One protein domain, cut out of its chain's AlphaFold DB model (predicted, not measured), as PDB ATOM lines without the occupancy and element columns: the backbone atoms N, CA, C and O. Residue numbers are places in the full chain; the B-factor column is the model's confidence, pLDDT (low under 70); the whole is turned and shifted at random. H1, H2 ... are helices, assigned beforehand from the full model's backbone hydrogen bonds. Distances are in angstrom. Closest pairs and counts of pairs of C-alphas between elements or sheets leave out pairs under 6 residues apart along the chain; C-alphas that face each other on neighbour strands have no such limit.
ATOM      1  N   LYS A  73     244.730 188.773 196.347       30.41
ATOM      2  CA  LYS A  73     245.818 189.194 195.457       30.41
ATOM      3  C   LYS A  73     245.454 189.260 193.972       30.41
ATOM      4  O   LYS A  73     245.932 190.174 193.317       30.41
ATOM      5  N   SER A  74     244.617 188.367 193.435       36.44
ATOM      6  CA  SER A  74     244.236 188.432 192.008       36.44
ATOM      7  C   SER A  74     243.044 189.359 191.744       36.44
ATOM      8  O   SER A  74     242.716 189.628 190.596       36.44
ATOM      9  N   ILE A  75     242.376 189.830 192.803       42.84
ATOM     10  CA  ILE A  75     241.301 190.833 192.732       42.84
ATOM     11  C   ILE A  75     241.886 192.219 192.426       42.84
ATOM     12  O   ILE A  75     241.277 192.982 191.687       42.84
ATOM     13  N   ASN A  76     243.093 192.514 192.920       41.16
ATOM     14  CA  ASN A  76     243.714 193.835 192.784       41.16
ATOM     15  C   ASN A  76     244.252 194.150 191.381       41.16
ATOM     16  O   ASN A  76     244.408 195.319 191.053       41.16
ATOM     17  N   GLU A  77     244.550 193.150 190.548       46.38
ATOM     18  CA  GLU A  77     245.071 193.409 189.192       46.38
ATOM     19  C   GLU A  77     243.962 193.804 188.199       46.38
ATOM     20  O   GLU A  77     244.257 194.359 187.148       46.38
ATOM     21  N   ASN A  78     242.692 193.589 188.567       61.62
ATOM     22  CA  ASN A  78     241.511 193.767 187.716       61.62
ATOM     23  C   ASN A  78     240.395 194.586 188.406       61.62
ATOM     24  O   ASN A  78     239.217 194.453 188.068       61.62
ATOM     25  N   SER A  79     240.737 195.404 189.405       69.75
ATOM     26  CA  SER A  79     239.771 196.194 190.177       69.75
ATOM     27  C   SER A  79     239.626 197.614 189.630       69.75
ATOM     28  O   SER A  79     240.625 198.313 189.479       69.75
ATOM     29  N   LEU A  80     238.386 198.057 189.420       82.62
ATOM     30  CA  LEU A  80     238.050 199.464 189.194       82.62
ATOM     31  C   LEU A  80     237.515 200.081 190.483       82.62
ATOM     32  O   LEU A  80     236.749 199.446 191.211       82.62
ATOM     33  N   SER A  81     237.897 201.323 190.756       88.62
ATOM     34  CA  SER A  81     237.311 202.090 191.856       88.62
ATOM     35  C   SER A  81     235.905 202.589 191.506       88.62
ATOM     36  O   SER A  81     235.558 202.760 190.337       88.62
ATOM     37  N   TYR A  82     235.095 202.890 192.527       88.31
ATOM     38  CA  TYR A  82     233.763 203.478 192.332       88.31
ATOM     39  C   TYR A  82     233.822 204.771 191.499       88.31
ATOM     40  O   TYR A  82     232.999 204.981 190.613       88.31
ATOM     41  N   ASN A  83     234.829 205.617 191.738       86.62
ATOM     42  CA  ASN A  83     234.999 206.873 191.006       86.62
ATOM     43  C   ASN A  83     235.358 206.646 189.530       86.62
ATOM     44  O   ASN A  83     234.891 207.394 188.677       86.62
ATOM     45  N   GLU A  84     236.157 205.623 189.214       88.12
ATOM     46  CA  GLU A  84     236.446 205.260 187.820       88.12
ATOM     47  C   GLU A  84     235.203 204.733 187.105       88.12
ATOM     48  O   GLU A  84     234.966 205.098 185.957       88.12
ATOM     49  N   LEU A  85     234.388 203.916 187.776       89.56
ATOM     50  CA  LEU A  85     233.111 203.467 187.216       89.56
ATOM     51  C   LEU A  85     232.174 204.647 186.953       89.56
ATOM     52  O   LEU A  85     231.531 204.690 185.910       89.56
ATOM     53  N   GLU A  86     232.145 205.624 187.859       88.38
ATOM     54  CA  GLU A  86     231.320 206.818 187.698       88.38
ATOM     55  C   GLU A  86     231.785 207.678 186.522       88.38
ATOM     56  O   GLU A  86     230.954 208.175 185.767       88.38
ATOM     57  N   GLN A  87     233.098 207.804 186.314       86.69
ATOM     58  CA  GLN A  87     233.646 208.447 185.117       86.69
ATOM     59  C   GLN A  87     233.216 207.708 183.847       86.69
ATOM     60  O   GLN A  87     232.636 208.326 182.961       86.69
ATOM     61  N   ILE A  88     233.388 206.383 183.802       86.62
ATOM     62  CA  ILE A  88     232.975 205.556 182.656       86.62
ATOM     63  C   ILE A  88     231.472 205.703 182.377       86.62
ATOM     64  O   ILE A  88     231.068 205.774 181.223       86.62
ATOM     65  N   ARG A  89     230.641 205.753 183.422       86.56
ATOM     66  CA  ARG A  89     229.185 205.919 183.310       86.56
ATOM     67  C   ARG A  89     228.792 207.284 182.739       86.56
ATOM     68  O   ARG A  89     227.757 207.397 182.090       86.56
ATOM     69  N   LEU A  90     229.562 208.329 183.042       85.19
ATOM     70  CA  LEU A  90     229.325 209.691 182.549       85.19
ATOM     71  C   LEU A  90     229.885 209.902 181.136       85.19
ATOM     72  O   LEU A  90     229.355 210.722 180.378       85.19
ATOM     73  N   ASP A  91     230.923 209.155 180.775       78.88
ATOM     74  CA  ASP A  91     231.512 209.155 179.444       78.88
ATOM     75  C   ASP A  91     230.562 208.457 178.453       78.88
ATOM     76  O   ASP A  91     230.597 207.244 178.272       78.88
ATOM     77  N   ASN A  92     229.721 209.242 177.766       59.19
ATOM     78  CA  ASN A  92     228.738 208.805 176.751       59.19
ATOM     79  C   ASN A  92     229.364 208.245 175.449       59.19
ATOM     80  O   ASN A  92     228.880 208.499 174.339       59.19
ATOM     81  N   ILE A  93     230.470 207.512 175.534       56.19
ATOM     82  CA  ILE A  93     231.125 206.920 174.370       56.19
ATOM     83  C   ILE A  93     230.506 205.539 174.130       56.19
ATOM     84  O   ILE A  93     230.933 204.537 174.699       56.19
ATOM     85  N   TYR A  94     229.503 205.490 173.249       51.59
ATOM     86  CA  TYR A  94     228.944 204.246 172.709       51.59
ATOM     87  C   TYR A  94     230.015 203.483 171.911       51.59
ATOM     88  O   TYR A  94     230.143 203.624 170.691       51.59
ATOM     89  N   LEU A  95     230.802 202.653 172.590       49.31
ATOM     90  CA  LEU A  95     231.701 201.706 171.939       49.31
ATOM     91  C   LEU A  95     230.913 200.441 171.598       49.31
ATOM     92  O   LEU A  95     230.879 199.474 172.353       49.31
ATOM     93  N   ASN A  96     230.323 200.426 170.400       45.25
ATOM     94  CA  ASN A  96     229.714 199.246 169.762       45.25
ATOM     95  C   ASN A  96     230.706 198.075 169.522       45.25
ATOM     96  O   ASN A  96     230.401 197.146 168.777       45.25
ATOM     97  N   SER A  97     231.904 198.096 170.112       50.03
ATOM     98  CA  SER A  97     233.039 197.243 169.749       50.03
ATOM     99  C   SER A  97     233.623 196.373 170.874       50.03
ATOM    100  O   SER A  97     234.650 195.742 170.635       50.03
ATOM    101  N   SER A  98     233.037 196.279 172.076       55.84
ATOM    102  CA  SER A  98     233.799 195.741 173.226       55.84
ATOM    103  C   SER A  98     233.484 194.330 173.735       55.84
ATOM    104  O   SER A  98     234.206 193.849 174.603       55.84
ATOM    105  N   LEU A  99     232.522 193.585 173.177       58.41
ATOM    106  CA  LEU A  99     232.264 192.195 173.623       58.41
ATOM    107  C   LEU A  99     233.482 191.266 173.399       58.41
ATOM    108  O   LEU A  99     233.610 190.203 174.007       58.41
ATOM    109  N   ASN A 100     234.407 191.675 172.525       60.81
ATOM    110  CA  ASN A 100     235.683 191.004 172.284       60.81
ATOM    111  C   ASN A 100     236.887 191.672 172.960       60.81
ATOM    112  O   ASN A 100     237.986 191.130 172.844       60.81
ATOM    113  N   SER A 101     236.703 192.805 173.642       64.25
ATOM    114  CA  SER A 101     237.784 193.440 174.391       64.25
ATOM    115  C   SER A 101     238.117 192.598 175.618       64.25
ATOM    116  O   SER A 101     237.224 192.082 176.290       64.25
ATOM    117  N   ASN A 102     239.411 192.455 175.899       67.69
ATOM    118  CA  ASN A 102     239.891 191.916 177.170       67.69
ATOM    119  C   ASN A 102     240.067 193.028 178.218       67.69
ATOM    120  O   ASN A 102     240.401 192.724 179.361       67.69
ATOM    121  N   ASP A 103     239.870 194.297 177.838       79.31
ATOM    122  CA  ASP A 103     239.952 195.428 178.756       79.31
ATOM    123  C   ASP A 103     238.671 195.525 179.593       79.31
ATOM    124  O   ASP A 103     237.550 195.582 179.080       79.31
ATOM    125  N   ILE A 104     238.854 195.556 180.909       81.94
ATOM    126  CA  ILE A 104     237.771 195.652 181.884       81.94
ATOM    127  C   ILE A 104     237.052 196.993 181.765       81.94
ATOM    128  O   ILE A 104     235.833 197.022 181.920       81.94
ATOM    129  N   LYS A 105     237.751 198.090 181.443       82.38
ATOM    130  CA  LYS A 105     237.111 199.406 181.277       82.38
ATOM    131  C   LYS A 105     236.136 199.398 180.103       82.38
ATOM    132  O   LYS A 105     235.010 199.873 180.246       82.38
ATOM    133  N   ASP A 106     236.515 198.771 178.993       80.25
ATOM    134  CA  ASP A 106     235.654 198.639 177.816       80.25
ATOM    135  C   ASP A 106     234.448 197.724 178.073       80.25
ATOM    136  O   ASP A 106     233.338 197.990 177.598       80.25
ATOM    137  N   GLN A 107     234.652 196.633 178.818       83.56
ATOM    138  CA  GLN A 107     233.573 195.726 179.216       83.56
ATOM    139  C   GLN A 107     232.609 196.410 180.198       83.56
ATOM    140  O   GLN A 107     231.395 196.316 180.024       83.56
ATOM    141  N   CYS A 108     233.124 197.149 181.186       86.69
ATOM    142  CA  CYS A 108     232.322 197.964 182.101       86.69
ATOM    143  C   CYS A 108     231.518 199.025 181.355       86.69
ATOM    144  O   CYS A 108     230.320 199.146 181.599       86.69
ATOM    145  N   SER A 109     232.154 199.751 180.431       84.19
ATOM    146  CA  SER A 109     231.481 200.748 179.597       84.19
ATOM    147  C   SER A 109     230.337 200.120 178.810       84.19
ATOM    148  O   SER A 109     229.212 200.611 178.861       84.19
ATOM    149  N   PHE A 110     230.573 198.977 178.166       83.56
ATOM    150  CA  PHE A 110     229.521 198.278 177.433       83.56
ATOM    151  C   PHE A 110     228.350 197.869 178.318       83.56
ATOM    152  O   PHE A 110     227.210 198.132 177.953       83.56
ATOM    153  N   ILE A 111     228.619 197.283 179.487       86.12
ATOM    154  CA  ILE A 111     227.569 196.874 180.423       86.12
ATOM    155  C   ILE A 111     226.782 198.086 180.948       86.12
ATOM    156  O   ILE A 111     225.558 198.014 181.004       86.12
ATOM    157  N   LEU A 112     227.446 199.201 181.280       86.19
ATOM    158  CA  LEU A 112     226.796 200.428 181.773       86.19
ATOM    159  C   LEU A 112     225.902 201.105 180.734       86.19
ATOM    160  O   LEU A 112     224.919 201.744 181.098       86.19
ATOM    161  N   HIS A 113     226.232 200.949 179.455       81.69
ATOM    162  CA  HIS A 113     225.489 201.535 178.345       81.69
ATOM    163  C   HIS A 113     224.520 200.547 177.681       81.69
ATOM    164  O   HIS A 113     223.933 200.869 176.644       81.69
ATOM    165  N   LEU A 114     224.314 199.356 178.261       77.44
ATOM    166  CA  LEU A 114     223.247 198.465 177.815       77.44
ATOM    167  C   LEU A 114     221.890 199.167 178.003       77.44
ATOM    168  O   LEU A 114     221.619 199.701 179.079       77.44
ATOM    169  N   PRO A 115     221.009 199.163 176.986       65.81
ATOM    170  CA  PRO A 115     219.713 199.816 177.104       65.81
ATOM    171  C   PRO A 115     218.893 199.115 178.186       65.81
ATOM    172  O   PRO A 115     218.610 197.936 178.047       65.81
ATOM    173  N   GLU A 116     218.505 199.809 179.258       62.03
ATOM    174  CA  GLU A 116     217.972 199.186 180.483       62.03
ATOM    175  C   GLU A 116     216.758 198.261 180.263       62.03
ATOM    176  O   GLU A 116     216.582 197.310 181.012       62.03
ATOM    177  N   LYS A 117     215.926 198.482 179.236       61.44
ATOM    178  CA  LYS A 117     214.746 197.647 178.950       61.44
ATOM    179  C   LYS A 117     214.880 196.919 177.626       61.44
ATOM    180  O   LYS A 117     215.235 197.535 176.624       61.44
ATOM    181  N   ASN A 118     214.500 195.638 177.614       58.34
ATOM    182  CA  ASN A 118     214.602 194.772 176.435       58.34
ATOM    183  C   ASN A 118     216.039 194.689 175.904       58.34
ATOM    184  O   ASN A 118     216.244 194.442 174.713       58.34
ATOM    185  N   SER A 119     217.024 194.874 176.793       59.47
ATOM    186  CA  SER A 119     218.441 195.035 176.459       59.47
ATOM    187  C   SER A 119     218.933 193.927 175.557       59.47
ATOM    188  O   SER A 119     219.734 194.163 174.672       59.47
ATOM    189  N   PHE A 120     218.412 192.722 175.766       63.47
ATOM    190  CA  PHE A 120     218.872 191.506 175.124       63.47
ATOM    191  C   PHE A 120     217.980 191.028 173.963       63.47
ATOM    192  O   PHE A 120     218.283 190.001 173.366       63.47
ATOM    193  N   GLN A 121     216.899 191.745 173.609       56.75
ATOM    194  CA  GLN A 121     215.988 191.337 172.520       56.75
ATOM    195  C   GLN A 121     216.587 191.520 171.117       56.75
ATOM    196  O   GLN A 121     216.192 190.814 170.196       56.75
ATOM    197  N   SER A 122     217.524 192.455 170.949       51.75
ATOM    198  CA  SER A 122     218.214 192.728 169.679       51.75
ATOM    199  C   SER A 122     219.542 191.982 169.528       51.75
ATOM    200  O   SER A 122     220.183 192.076 168.482       51.75
ATOM    201  N   PHE A 123     219.984 191.263 170.562       56.28
ATOM    202  CA  PHE A 123     221.222 190.505 170.508       56.28
ATOM    203  C   PHE A 123     220.934 189.101 169.969       56.28
ATOM    204  O   PHE A 123     220.510 188.219 170.709       56.28
ATOM    205  N   ASP A 124     221.294 188.856 168.706       50.12
ATOM    206  CA  ASP A 124     221.416 187.500 168.131       50.12
ATOM    207  C   ASP A 124     222.494 186.646 168.842       50.12
ATOM    208  O   ASP A 124     222.697 185.468 168.544       50.12
ATOM    209  N   PHE A 125     223.204 187.239 169.803       50.78
ATOM    210  CA  PHE A 125     224.298 186.649 170.552       50.78
ATOM    211  C   PHE A 125     223.889 186.354 171.998       50.78
ATOM    212  O   PHE A 125     224.417 186.945 172.937       50.78
ATOM    213  N   SER A 126     223.049 185.341 172.207       54.91
ATOM    214  CA  SER A 126     223.063 184.572 173.459       54.91
ATOM    215  C   SER A 126     224.315 183.684 173.499       54.91
ATOM    216  O   SER A 126     224.238 182.456 173.578       54.91
ATOM    217  N   THR A 127     225.490 184.295 173.341       68.75
ATOM    218  CA  THR A 127     226.765 183.601 173.472       68.75
ATOM    219  C   THR A 127     227.098 183.555 174.949       68.75
ATOM    220  O   THR A 127     227.026 184.560 175.651       68.75
ATOM    221  N   THR A 128     227.461 182.374 175.430       73.44
ATOM    222  CA  THR A 128     227.995 182.135 176.778       73.44
ATOM    223  C   THR A 128     228.958 183.234 177.224       73.44
ATOM    224  O   THR A 128     228.858 183.720 178.342       73.44
ATOM    225  N   LYS A 129     229.785 183.733 176.300       78.69
ATOM    226  CA  LYS A 129     230.701 184.858 176.494       78.69
ATOM    227  C   LYS A 129     230.046 186.136 177.038       78.69
ATOM    228  O   LYS A 129     230.609 186.761 177.929       78.69
ATOM    229  N   LEU A 130     228.879 186.545 176.533       81.94
ATOM    230  CA  LEU A 130     228.178 187.726 177.053       81.94
ATOM    231  C   LEU A 130     227.750 187.509 178.508       81.94
ATOM    232  O   LEU A 130     227.926 188.394 179.338       81.94
ATOM    233  N   ILE A 131     227.231 186.320 178.822       83.75
ATOM    234  CA  ILE A 131     226.827 185.957 180.187       83.75
ATOM    235  C   ILE A 131     228.039 185.985 181.122       83.75
ATOM    236  O   ILE A 131     227.976 186.570 182.198       83.75
ATOM    237  N   GLU A 132     229.158 185.407 180.693       85.00
ATOM    238  CA  GLU A 132     230.411 185.399 181.450       85.00
ATOM    239  C   GLU A 132     230.929 186.820 181.719       85.00
ATOM    240  O   GLU A 132     231.307 187.135 182.850       85.00
ATOM    241  N   ILE A 133     230.867 187.709 180.719       86.94
ATOM    242  CA  ILE A 133     231.204 189.133 180.882       86.94
ATOM    243  C   ILE A 133     230.259 189.795 181.887       86.94
ATOM    244  O   ILE A 133     230.731 190.446 182.816       86.94
ATOM    245  N   ILE A 134     228.942 189.603 181.757       88.44
ATOM    246  CA  ILE A 134     227.955 190.167 182.691       88.44
ATOM    247  C   ILE A 134     228.260 189.727 184.125       88.44
ATOM    248  O   ILE A 134     228.271 190.566 185.025       88.44
ATOM    249  N   ILE A 135     228.550 188.441 184.346       88.81
ATOM    250  CA  ILE A 135     228.887 187.897 185.669       88.81
ATOM    251  C   ILE A 135     230.151 188.563 186.217       88.81
ATOM    252  O   ILE A 135     230.156 189.056 187.350       88.81
ATOM    253  N   ASN A 136     231.218 188.608 185.419       88.19
ATOM    254  CA  ASN A 136     232.497 189.159 185.854       88.19
ATOM    255  C   ASN A 136     232.396 190.652 186.189       88.19
ATOM    256  O   ASN A 136     232.819 191.089 187.258       88.19
ATOM    257  N   ILE A 137     231.784 191.427 185.293       89.75
ATOM    258  CA  ILE A 137     231.634 192.871 185.456       89.75
ATOM    259  C   ILE A 137     230.700 193.202 186.617       89.75
ATOM    260  O   ILE A 137     231.022 194.084 187.412       89.75
ATOM    261  N   SER A 138     229.603 192.456 186.784       91.06
ATOM    262  CA  SER A 138     228.702 192.642 187.928       91.06
ATOM    263  C   SER A 138     229.446 192.504 189.249       91.06
ATOM    264  O   SER A 138     229.291 193.328 190.148       91.06
ATOM    265  N   ARG A 139     230.319 191.500 189.353       89.62
ATOM    266  CA  ARG A 139     231.150 191.311 190.538       89.62
ATOM    267  C   ARG A 139     232.092 192.491 190.782       89.62
ATOM    268  O   ARG A 139     232.157 192.960 191.915       89.62
ATOM    269  N   ILE A 140     232.794 192.970 189.755       89.69
ATOM    270  CA  ILE A 140     233.728 194.105 189.879       89.69
ATOM    271  C   ILE A 140     232.989 195.358 190.358       89.69
ATOM    272  O   ILE A 140     233.421 196.009 191.308       89.69
ATOM    273  N   MET A 141     231.843 195.663 189.749       91.25
ATOM    274  CA  MET A 141     231.056 196.847 190.089       91.25
ATOM    275  C   MET A 141     230.468 196.779 191.505       91.25
ATOM    276  O   MET A 141     230.539 197.757 192.252       91.25
ATOM    277  N   ILE A 142     229.950 195.615 191.915       90.19
ATOM    278  CA  ILE A 142     229.449 195.393 193.281       90.19
ATOM    279  C   ILE A 142     230.577 195.556 194.304       90.19
ATOM    280  O   ILE A 142     230.387 196.219 195.323       90.19
ATOM    281  N   GLN A 143     231.755 194.986 194.037       89.50
ATOM    282  CA  GLN A 143     232.911 195.103 194.929       89.50
ATOM    283  C   GLN A 143     233.384 196.554 195.065       89.50
ATOM    284  O   GLN A 143     233.678 196.994 196.176       89.50
ATOM    285  N   ALA A 144     233.414 197.305 193.961       88.69
ATOM    286  CA  ALA A 144     233.782 198.716 193.963       88.69
ATOM    287  C   ALA A 144     232.828 199.557 194.828       88.69
ATOM    288  O   ALA A 144     233.279 200.369 195.639       88.69
ATOM    289  N   GLU A 145     231.515 199.330 194.704       89.62
ATOM    290  CA  GLU A 145     230.507 199.995 195.538       89.62
ATOM    291  C   GLU A 145     230.647 199.624 197.018       89.62
ATOM    292  O   GLU A 145     230.665 200.511 197.871       89.62
ATOM    293  N   GLN A 146     230.806 198.337 197.332       87.31
ATOM    294  CA  GLN A 146     230.993 197.874 198.711       87.31
ATOM    295  C   GLN A 146     232.234 198.489 199.360       87.31
ATOM    296  O   GLN A 146     232.168 198.948 200.501       87.31
ATOM    297  N   HIS A 147     233.355 198.515 198.637       87.56
ATOM    298  CA  HIS A 147     234.594 199.119 199.119       87.56
ATOM    299  C   HIS A 147     234.396 200.607 199.414       87.56
ATOM    300  O   HIS A 147     234.727 201.082 200.499       87.56
ATOM    301  N   TYR A 148     233.761 201.330 198.491       87.81
ATOM    302  CA  TYR A 148     233.487 202.751 198.662       87.81
ATOM    303  C   TYR A 148     232.578 203.033 199.871       87.81
ATOM    304  O   TYR A 148     232.872 203.928 200.668       87.81
ATOM    305  N   GLN A 149     231.516 202.237 200.054       85.38
ATOM    306  CA  GLN A 149     230.622 202.324 201.216       85.38
ATOM    307  C   GLN A 149     231.362 202.063 202.537       85.38
ATOM    308  O   GLN A 149     231.116 202.760 203.524       85.38
ATOM    309  N   GLN A 150     232.280 201.091 202.566       85.56
ATOM    310  CA  GLN A 150     233.092 200.781 203.747       85.56
ATOM    311  C   GLN A 150     234.056 201.921 204.101       85.56
ATOM    312  O   GLN A 150     234.154 202.293 205.272       85.56
ATOM    313  N   GLU A 151     234.732 202.496 203.104       84.44
ATOM    314  CA  GLU A 151     235.685 203.595 203.302       84.44
ATOM    315  C   GLU A 151     235.003 204.890 203.753       84.44
ATOM    316  O   GLU A 151     235.466 205.551 204.684       84.44
ATOM    317  N   HIS A 152     233.882 205.247 203.122       81.81
ATOM    318  CA  HIS A 152     233.240 206.551 203.318       81.81
ATOM    319  C   HIS A 152     232.105 206.514 204.346       81.81
ATOM    320  O   HIS A 152     231.567 207.565 204.696       81.81
ATOM    321  N   LYS A 153     231.722 205.322 204.834       77.06
ATOM    322  CA  LYS A 153     230.603 205.092 205.772       77.06
ATOM    323  C   LYS A 153     229.288 205.754 205.334       77.06
ATOM    324  O   LYS A 153     228.426 206.034 206.166       77.06
ATOM    325  N   SER A 154     229.138 206.019 204.037       68.12
ATOM    326  CA  SER A 154     227.951 206.626 203.447       68.12
ATOM    327  C   SER A 154     227.117 205.547 202.776       68.12
ATOM    328  O   SER A 154     227.626 204.774 201.968       68.12
ATOM    329  N   SER A 155     225.826 205.519 203.094       65.94
ATOM    330  CA  SER A 155     224.831 204.696 202.400       65.94
ATOM    331  C   SER A 155     224.180 205.424 201.223       65.94
ATOM    332  O   SER A 155     223.466 204.799 200.440       65.94
ATOM    333  N   LEU A 156     224.400 206.738 201.092       72.94
ATOM    334  CA  LEU A 156     223.829 207.537 200.018       72.94
ATOM    335  C   LEU A 156     224.847 207.654 198.883       72.94
ATOM    336  O   LEU A 156     225.881 208.307 199.031       72.94
ATOM    337  N   LEU A 157     224.536 207.005 197.764       80.81
ATOM    338  CA  LEU A 157     225.340 207.022 196.550       80.81
ATOM    339  C   LEU A 157     224.544 207.670 195.414       80.81
ATOM    340  O   LEU A 157     223.332 207.453 195.333       80.81
ATOM    341  N   PRO A 158     225.198 208.440 194.526       80.44
ATOM    342  CA  PRO A 158     224.539 209.024 193.359       80.44
ATOM    343  C   PRO A 158     224.032 207.952 192.382       80.44
ATOM    344  O   PRO A 158     223.021 208.159 191.716       80.44
ATOM    345  N   PHE A 159     224.699 206.798 192.332       87.75
ATOM    346  CA  PHE A 159     224.317 205.649 191.524       87.75
ATOM    347  C   PHE A 159     224.591 204.362 192.307       87.75
ATOM    348  O   PHE A 159     225.601 204.259 192.994       87.75
ATOM    349  N   SER A 160     223.692 203.379 192.228       89.69
ATOM    350  CA  SER A 160     223.939 202.066 192.832       89.69
ATOM    351  C   SER A 160     224.183 201.042 191.738       89.69
ATOM    352  O   SER A 160     223.252 200.552 191.093       89.69
ATOM    353  N   TYR A 161     225.456 200.709 191.572       90.31
ATOM    354  CA  TYR A 161     225.926 199.614 190.746       90.31
ATOM    355  C   TYR A 161     225.357 198.276 191.210       90.31
ATOM    356  O   TYR A 161     224.982 197.461 190.376       90.31
ATOM    357  N   ILE A 162     225.194 198.068 192.520       89.00
ATOM    358  CA  ILE A 162     224.535 196.873 193.063       89.00
ATOM    359  C   ILE A 162     223.125 196.739 192.473       89.00
ATOM    360  O   ILE A 162     222.787 195.694 191.915       89.00
ATOM    361  N   LYS A 163     222.305 197.800 192.545       87.56
ATOM    362  CA  LYS A 163     220.943 197.781 191.981       87.56
ATOM    363  C   LYS A 163     220.962 197.565 190.469       87.56
ATOM    364  O   LYS A 163     220.184 196.761 189.957       87.56
ATOM    365  N   PHE A 164     221.855 198.260 189.774       89.19
ATOM    366  CA  PHE A 164     222.002 198.181 188.325       89.19
ATOM    367  C   PHE A 164     222.378 196.772 187.843       89.19
ATOM    368  O   PHE A 164     221.703 196.213 186.981       89.19
ATOM    369  N   CYS A 165     223.399 196.151 188.440       89.94
ATOM    370  CA  CYS A 165     223.841 194.807 188.075       89.94
ATOM    371  C   CYS A 165     222.732 193.768 188.272       89.94
ATOM    372  O   CYS A 165     222.543 192.897 187.424       89.94
ATOM    373  N   PHE A 166     221.948 193.875 189.348       87.69
ATOM    374  CA  PHE A 166     220.824 192.961 189.552       87.69
ATOM    375  C   PHE A 166     219.682 193.186 188.573       87.69
ATOM    376  O   PHE A 166     219.092 192.209 188.115       87.69
ATOM    377  N   HIS A 167     219.414 194.431 188.188       86.19
ATOM    378  CA  HIS A 167     218.467 194.713 187.115       86.19
ATOM    379  C   HIS A 167     218.897 194.053 185.794       86.19
ATOM    380  O   HIS A 167     218.090 193.394 185.140       86.19
ATOM    381  N   ILE A 168     220.186 194.133 185.447       87.38
ATOM    382  CA  ILE A 168     220.740 193.447 184.270       87.38
ATOM    383  C   ILE A 168     220.562 191.929 184.366       87.38
ATOM    384  O   ILE A 168     220.153 191.302 183.390       87.38
ATOM    385  N   LEU A 169     220.841 191.324 185.523       87.44
ATOM    386  CA  LEU A 169     220.650 189.884 185.721       87.44
ATOM    387  C   LEU A 169     219.171 189.480 185.593       87.44
ATOM    388  O   LEU A 169     218.871 188.442 185.006       87.44
ATOM    389  N   VAL A 170     218.240 190.307 186.075       85.81
ATOM    390  CA  VAL A 170     216.798 190.083 185.890       85.81
ATOM    391  C   VAL A 170     216.423 190.121 184.406       85.81
ATOM    392  O   VAL A 170     215.720 189.230 183.929       85.81
ATOM    393  N   GLU A 171     216.913 191.105 183.651       83.31
ATOM    394  CA  GLU A 171     216.688 191.173 182.201       83.31
ATOM    395  C   GLU A 171     217.315 189.976 181.470       83.31
ATOM    396  O   GLU A 171     216.695 189.402 180.571       83.31
ATOM    397  N   LEU A 172     218.497 189.527 181.899       84.06
ATOM    398  CA  LEU A 172     219.150 188.333 181.364       84.06
ATOM    399  C   LEU A 172     218.304 187.071 181.607       84.06
ATOM    400  O   LEU A 172     218.156 186.235 180.713       84.06
ATOM    401  N   ALA A 173     217.687 186.952 182.786       82.75
ATOM    402  CA  ALA A 173     216.817 185.834 183.149       82.75
ATOM    403  C   ALA A 173     215.527 185.761 182.310       82.75
ATOM    404  O   ALA A 173     214.888 184.707 182.255       82.75
ATOM    405  N   LYS A 174     215.132 186.848 181.636       82.44
ATOM    406  CA  LYS A 174     213.965 186.875 180.735       82.44
ATOM    407  C   LYS A 174     214.258 186.259 179.366       82.44
ATOM    408  O   LYS A 174     213.318 185.986 178.618       82.44
ATOM    409  N   LEU A 175     215.523 185.986 179.034       78.81
ATOM    410  CA  LEU A 175     215.880 185.393 177.748       78.81
ATOM    411  C   LEU A 175     215.282 183.978 177.583       78.81
ATOM    412  O   LEU A 175     215.403 183.140 178.483       78.81
ATOM    413  N   PRO A 176     214.664 183.658 176.426       75.00
ATOM    414  CA  PRO A 176     214.047 182.347 176.202       75.00
ATOM    415  C   PRO A 176     215.021 181.164 176.272       75.00
ATOM    416  O   PRO A 176     214.625 180.078 176.676       75.00
ATOM    417  N   GLN A 177     216.290 181.363 175.897       75.06
ATOM    418  CA  GLN A 177     217.313 180.306 175.826       75.06
ATOM    419  C   GLN A 177     218.381 180.421 176.927       75.06
ATOM    420  O   GLN A 177     219.450 179.818 176.810       75.06
ATOM    421  N   ILE A 178     218.107 181.183 177.992       79.00
ATOM    422  CA  ILE A 178     219.083 181.416 179.064       79.00
ATOM    423  C   ILE A 178     219.542 180.114 179.721       79.00
ATOM    424  O   ILE A 178     220.734 179.934 179.932       79.00
ATOM    425  N   ASP A 179     218.633 179.162 179.928       75.50
ATOM    426  CA  ASP A 179     218.930 177.874 180.563       75.50
ATOM    427  C   ASP A 179     219.954 177.065 179.740       75.50
ATOM    428  O   ASP A 179     220.897 176.478 180.269       75.50
ATOM    429  N   ILE A 180     219.829 177.098 178.407       73.12
ATOM    430  CA  ILE A 180     220.781 176.448 177.496       73.12
ATOM    431  C   ILE A 180     222.135 177.156 177.565       73.12
ATOM    432  O   ILE A 180     223.165 176.489 177.650       73.12
ATOM    433  N   ALA A 181     222.149 178.487 177.557       74.31
ATOM    434  CA  ALA A 181     223.389 179.247 177.615       74.31
ATOM    435  C   ALA A 181     224.115 179.051 178.962       74.31
ATOM    436  O   ALA A 181     225.315 178.792 178.972       74.31
ATOM    437  N   LEU A 182     223.391 179.044 180.085       76.00
ATOM    438  CA  LEU A 182     223.925 178.741 181.420       76.00
ATOM    439  C   LEU A 182     224.449 177.303 181.554       76.00
ATOM    440  O   LEU A 182     225.355 177.042 182.342       76.00
ATOM    441  N   SER A 183     223.932 176.352 180.769       74.25
ATOM    442  CA  SER A 183     224.504 174.997 180.710       74.25
ATOM    443  C   SER A 183     225.875 174.941 180.022       74.25
ATOM    444  O   SER A 183     226.584 173.944 180.150       74.25
ATOM    445  N   MET A 184     226.233 175.990 179.276       73.50
ATOM    446  CA  MET A 184     227.427 176.048 178.434       73.50
ATOM    447  C   MET A 184     228.479 177.060 178.913       73.50
ATOM    448  O   MET A 184     229.566 177.079 178.337       73.50
ATOM    449  N   ILE A 185     228.182 177.900 179.913       75.50
ATOM    450  CA  ILE A 185     229.183 178.800 180.513       75.50
ATOM    451  C   ILE A 185     230.234 178.003 181.291       75.50
ATOM    452  O   ILE A 185     229.953 176.912 181.799       75.50
ATOM    453  N   ASP A 186     231.443 178.555 181.413       75.81
ATOM    454  CA  ASP A 186     232.470 177.947 182.257       75.81
ATOM    455  C   ASP A 186     232.010 177.882 183.723       75.81
ATOM    456  O   ASP A 186     231.454 178.824 184.296       75.81
ATOM    457  N   GLU A 187     232.275 176.743 184.353       72.94
ATOM    458  CA  GLU A 187     231.864 176.431 185.719       72.94
ATOM    459  C   GLU A 187     232.415 177.432 186.756       72.94
ATOM    460  O   GLU A 187     231.859 177.580 187.844       72.94
ATOM    461  N   ASN A 188     233.506 178.146 186.460       77.50
ATOM    462  CA  ASN A 188     233.988 179.215 187.334       77.50
ATOM    463  C   ASN A 188     233.056 180.428 187.309       77.50
ATOM    464  O   ASN A 188     232.754 180.965 188.373       77.50
ATOM    465  N   TYR A 189     232.554 180.833 186.140       80.25
ATOM    466  CA  TYR A 189     231.543 181.890 186.060       80.25
ATOM    467  C   TYR A 189     230.229 181.449 186.687       80.25
ATOM    468  O   TYR A 189     229.536 182.263 187.282       80.25
ATOM    469  N   ARG A 190     229.924 180.153 186.643       78.38
ATOM    470  CA  ARG A 190     228.769 179.602 187.346       78.38
ATOM    471  C   ARG A 190     228.861 179.755 188.863       78.38
ATOM    472  O   ARG A 190     227.927 180.264 189.466       78.38
ATOM    473  N   ILE A 191     230.008 179.425 189.461       78.00
ATOM    474  CA  ILE A 191     230.246 179.681 190.894       78.00
ATOM    475  C   ILE A 191     230.118 181.176 191.205       78.00
ATOM    476  O   ILE A 191     229.476 181.549 192.180       78.00
ATOM    477  N   LEU A 192     230.695 182.040 190.365       82.81
ATOM    478  CA  LEU A 192     230.588 183.488 190.556       82.81
ATOM    479  C   LEU A 192     229.138 183.978 190.461       82.81
ATOM    480  O   LEU A 192     228.744 184.869 191.211       82.81
ATOM    481  N   LEU A 193     228.340 183.404 189.561       85.44
ATOM    482  CA  LEU A 193     226.915 183.689 189.457       85.44
ATOM    483  C   LEU A 193     226.173 183.238 190.721       85.44
ATOM    484  O   LEU A 193     225.395 184.017 191.265       85.44
ATOM    485  N   ASP A 194     226.449 182.039 191.232       80.25
ATOM    486  CA  ASP A 194     225.850 181.543 192.476       80.25
ATOM    487  C   ASP A 194     226.203 182.429 193.679       80.25
ATOM    488  O   ASP A 194     225.333 182.729 194.504       80.25
ATOM    489  N   ASP A 195     227.446 182.913 193.756       80.06
ATOM    490  CA  ASP A 195     227.885 183.869 194.776       80.06
ATOM    491  C   ASP A 195     227.111 185.194 194.666       80.06
ATOM    492  O   ASP A 195     226.620 185.715 195.672       80.06
ATOM    493  N   LEU A 196     226.937 185.720 193.447       84.06
ATOM    494  CA  LEU A 196     226.155 186.936 193.190       84.06
ATOM    495  C   LEU A 196     224.679 186.763 193.570       84.06
ATOM    496  O   LEU A 196     224.094 187.650 194.192       84.06
ATOM    497  N   LEU A 197     224.074 185.622 193.236       83.06
ATOM    498  CA  LEU A 197     222.678 185.313 193.558       83.06
ATOM    499  C   LEU A 197     222.478 185.058 195.060       83.06
ATOM    500  O   LEU A 197     221.430 185.402 195.620       83.06
ATOM    501  N   SER A 198     223.476 184.485 195.730       81.00
ATOM    502  CA  SER A 198     223.490 184.314 197.185       81.00
ATOM    503  C   SER A 198     223.614 185.662 197.891       81.00
ATOM    504  O   SER A 198     222.855 185.940 198.821       81.00
ATOM    505  N   TYR A 199     224.502 186.531 197.400       81.25
ATOM    506  CA  TYR A 199     224.627 187.908 197.870       81.25
ATOM    507  C   TYR A 199     223.329 188.694 197.659       81.25
ATOM    508  O   TYR A 199     222.850 189.342 198.582       81.25
ATOM    509  N   TYR A 200     222.687 188.568 196.496       76.38
ATOM    510  CA  TYR A 200     221.372 189.162 196.264       76.38
ATOM    511  C   TYR A 200     220.338 188.690 197.285       76.38
ATOM    512  O   TYR A 200     219.609 189.492 197.859       76.38
ATOM    513  N   SER A 201     220.294 187.378 197.532       73.25
ATOM    514  CA  SER A 201     219.340 186.773 198.463       73.25
ATOM    515  C   SER A 201     219.526 187.316 199.888       73.25
ATOM    516  O   SER A 201     218.534 187.514 200.589       73.25
ATOM    517  N   SER A 202     220.760 187.623 200.306       77.44
ATOM    518  CA  SER A 202     221.040 188.191 201.634       77.44
ATOM    519  C   SER A 202     220.666 189.671 201.768       77.44
ATOM    520  O   SER A 202     220.351 190.114 202.871       77.44
ATOM    521  N   ILE A 203     220.627 190.418 200.660       73.06
ATOM    522  CA  ILE A 203     220.199 191.829 200.618       73.06
ATOM    523  C   ILE A 203     218.773 192.005 200.065       73.06
ATOM    524  O   ILE A 203     218.314 193.125 199.832       73.06
ATOM    525  N   SER A 204     218.065 190.896 199.845       62.97
ATOM    526  CA  SER A 204     216.814 190.830 199.084       62.97
ATOM    527  C   SER A 204     215.631 191.549 199.725       62.97
ATOM    528  O   SER A 204     214.687 191.900 199.029       62.97
ATOM    529  N   SER A 205     215.703 191.894 201.014       59.81
ATOM    530  CA  SER A 205     214.727 192.786 201.659       59.81
ATOM    531  C   SER A 205     214.629 194.167 200.992       59.81
ATOM    532  O   SER A 205     213.706 194.923 201.277       59.81
ATOM    533  N   ILE A 206     215.590 194.508 200.130       57.81
ATOM    534  CA  ILE A 206     215.673 195.769 199.385       57.81
ATOM    535  C   ILE A 206     215.056 195.640 197.973       57.81
ATOM    536  O   ILE A 206     214.824 196.659 197.321       57.81
ATOM    537  N   PHE A 207     214.752 194.426 197.493       60.31
ATOM    538  CA  PHE A 207     214.389 194.172 196.095       60.31
ATOM    539  C   PHE A 207     213.175 193.244 195.937       60.31
ATOM    540  O   PHE A 207     213.081 192.198 196.570       60.31
ATOM    541  N   THR A 208     212.250 193.600 195.044       56.62
ATOM    542  CA  THR A 208     210.971 192.893 194.837       56.62
ATOM    543  C   THR A 208     211.033 191.713 193.858       56.62
ATOM    544  O   THR A 208     210.084 190.938 193.797       56.62
ATOM    545  N   ASP A 209     212.137 191.526 193.126       60.44
ATOM    546  CA  ASP A 209     212.182 190.667 191.926       60.44
ATOM    547  C   ASP A 209     212.934 189.330 192.112       60.44
ATOM    548  O   ASP A 209     213.465 188.758 191.157       60.44
ATOM    549  N   ILE A 210     212.963 188.794 193.338       61.75
ATOM    550  CA  ILE A 210     213.701 187.560 193.683       61.75
ATOM    551  C   ILE A 210     213.260 186.361 192.836       61.75
ATOM    552  O   ILE A 210     214.092 185.553 192.420       61.75
ATOM    553  N   GLU A 211     211.963 186.247 192.547       65.00
ATOM    554  CA  GLU A 211     211.415 185.100 191.817       65.00
ATOM    555  C   GLU A 211     211.917 185.015 190.370       65.00
ATOM    556  O   GLU A 211     212.098 183.914 189.849       65.00
ATOM    557  N   GLN A 212     212.210 186.154 189.734       69.75
ATOM    558  CA  GLN A 212     212.672 186.198 188.342       69.75
ATOM    559  C   GLN A 212     214.110 185.680 188.206       69.75
ATOM    560  O   GLN A 212     214.457 185.053 187.205       69.75
ATOM    561  N   LEU A 213     214.928 185.857 189.248       71.25
ATOM    562  CA  LEU A 213     216.315 185.387 189.286       71.25
ATOM    563  C   LEU A 213     216.444 183.888 189.581       71.25
ATOM    564  O   LEU A 213     217.517 183.322 189.374       71.25
ATOM    565  N   ASN A 214     215.372 183.208 190.002       71.31
ATOM    566  CA  ASN A 214     215.413 181.759 190.228       71.31
ATOM    567  C   ASN A 214     215.753 180.975 188.952       71.31
ATOM    568  O   ASN A 214     216.374 179.920 189.049       71.31
ATOM    569  N   ARG A 215     215.437 181.511 187.763       72.62
ATOM    570  CA  ARG A 215     215.852 180.912 186.482       72.62
ATOM    571  C   ARG A 215     217.368 180.900 186.281       72.62
ATOM    572  O   ARG A 215     217.891 180.036 185.594       72.62
ATOM    573  N   LEU A 216     218.091 181.835 186.896       71.81
ATOM    574  CA  LEU A 216     219.553 181.834 186.853       71.81
ATOM    575  C   LEU A 216     220.162 180.812 187.821       71.81
ATOM    576  O   LEU A 216     221.305 180.416 187.627       71.81
ATOM    577  N   LYS A 217     219.397 180.372 188.833       66.12
ATOM    578  CA  LYS A 217     219.782 179.282 189.745       66.12
ATOM    579  C   LYS A 217     219.525 177.902 189.143       66.12
ATOM    580  O   LYS A 217     220.083 176.920 189.621       66.12
ATOM    581  N   THR A 218     218.642 177.794 188.148       58.34
ATOM    582  CA  THR A 218     218.294 176.502 187.555       58.34
ATOM    583  C   THR A 218     219.366 176.037 186.582       58.34
ATOM    584  O   THR A 218     219.340 176.377 185.403       58.34
TER     585      THR A 218
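This is residues 73 to 218 of the 219 residues of the protein "Hypothetical protein" of Rotaria sp. Silwood2 (UniProt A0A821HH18). One long helix, H4, runs through the middle, with H2 and H3 packed across one side of it and the helical hairpin H7-H8 on the opposite side. H5 folds back along H4, H6 sits at the end where H4 begins, and little H1 lies at the periphery. The 146 printed residues hold eight named helices, H1 to H8, and no named strand: all helix, mostly crossed packing. The whole is compact, radius of gyration of the C-alphas 14.8 A, spanning 41 by 36 by 32 A.

H4, residues 128 to 152, runs 36.4 A from C-alpha 128 at (227.995, 182.135, 176.778) to C-alpha 152 at (233.240, 206.551, 203.318). H7, 187 to 202, is 22.6 A long; H5, 161 to 173, 18.2 A. The shorter ones are H1, 73 to 78, H2, 82 to 90, H3, 104 to 112, H6, 178 to 182, and H8, 210 to 217, ending at (219.782, 179.282, 189.745).

The hub H4 touches five helices. It forms a hairpin with H5, opposite ways at 21 degrees, a shallow tilt; closest C-alphas Ile 142 and Ile 162, 5.1 A. H3 is about perpendicular to it, 86 degrees (Cys 108 to Ile 137, C-alphas 6.1 A). H2 touches H4 at a steep tilt of 57 degrees, C-alphas of Tyr 82 and Ala 144 5.0 A apart. H7 touches H4 at 44 degrees, also steep, C-alphas of Glu 132 and Tyr 189 5.9 A apart. H7 and H8 form a hairpin at 18 degrees. Every O i to N i+4 pair is within hydrogen-bond range in H2 to H7; H1 has 0 of 2 and H8 0 of 4, with O i to N i+3 1 of 3 and 4 of 5.

The farthest C-alphas, Asp 124 and Lys 153, are 42.6 A apart. The printed part has no cut; H2 to H3 and H3 to H4 are long links. The mean pLDDT of the printed part is 75.0, and 44 residues are under 70, among them 115 to 127.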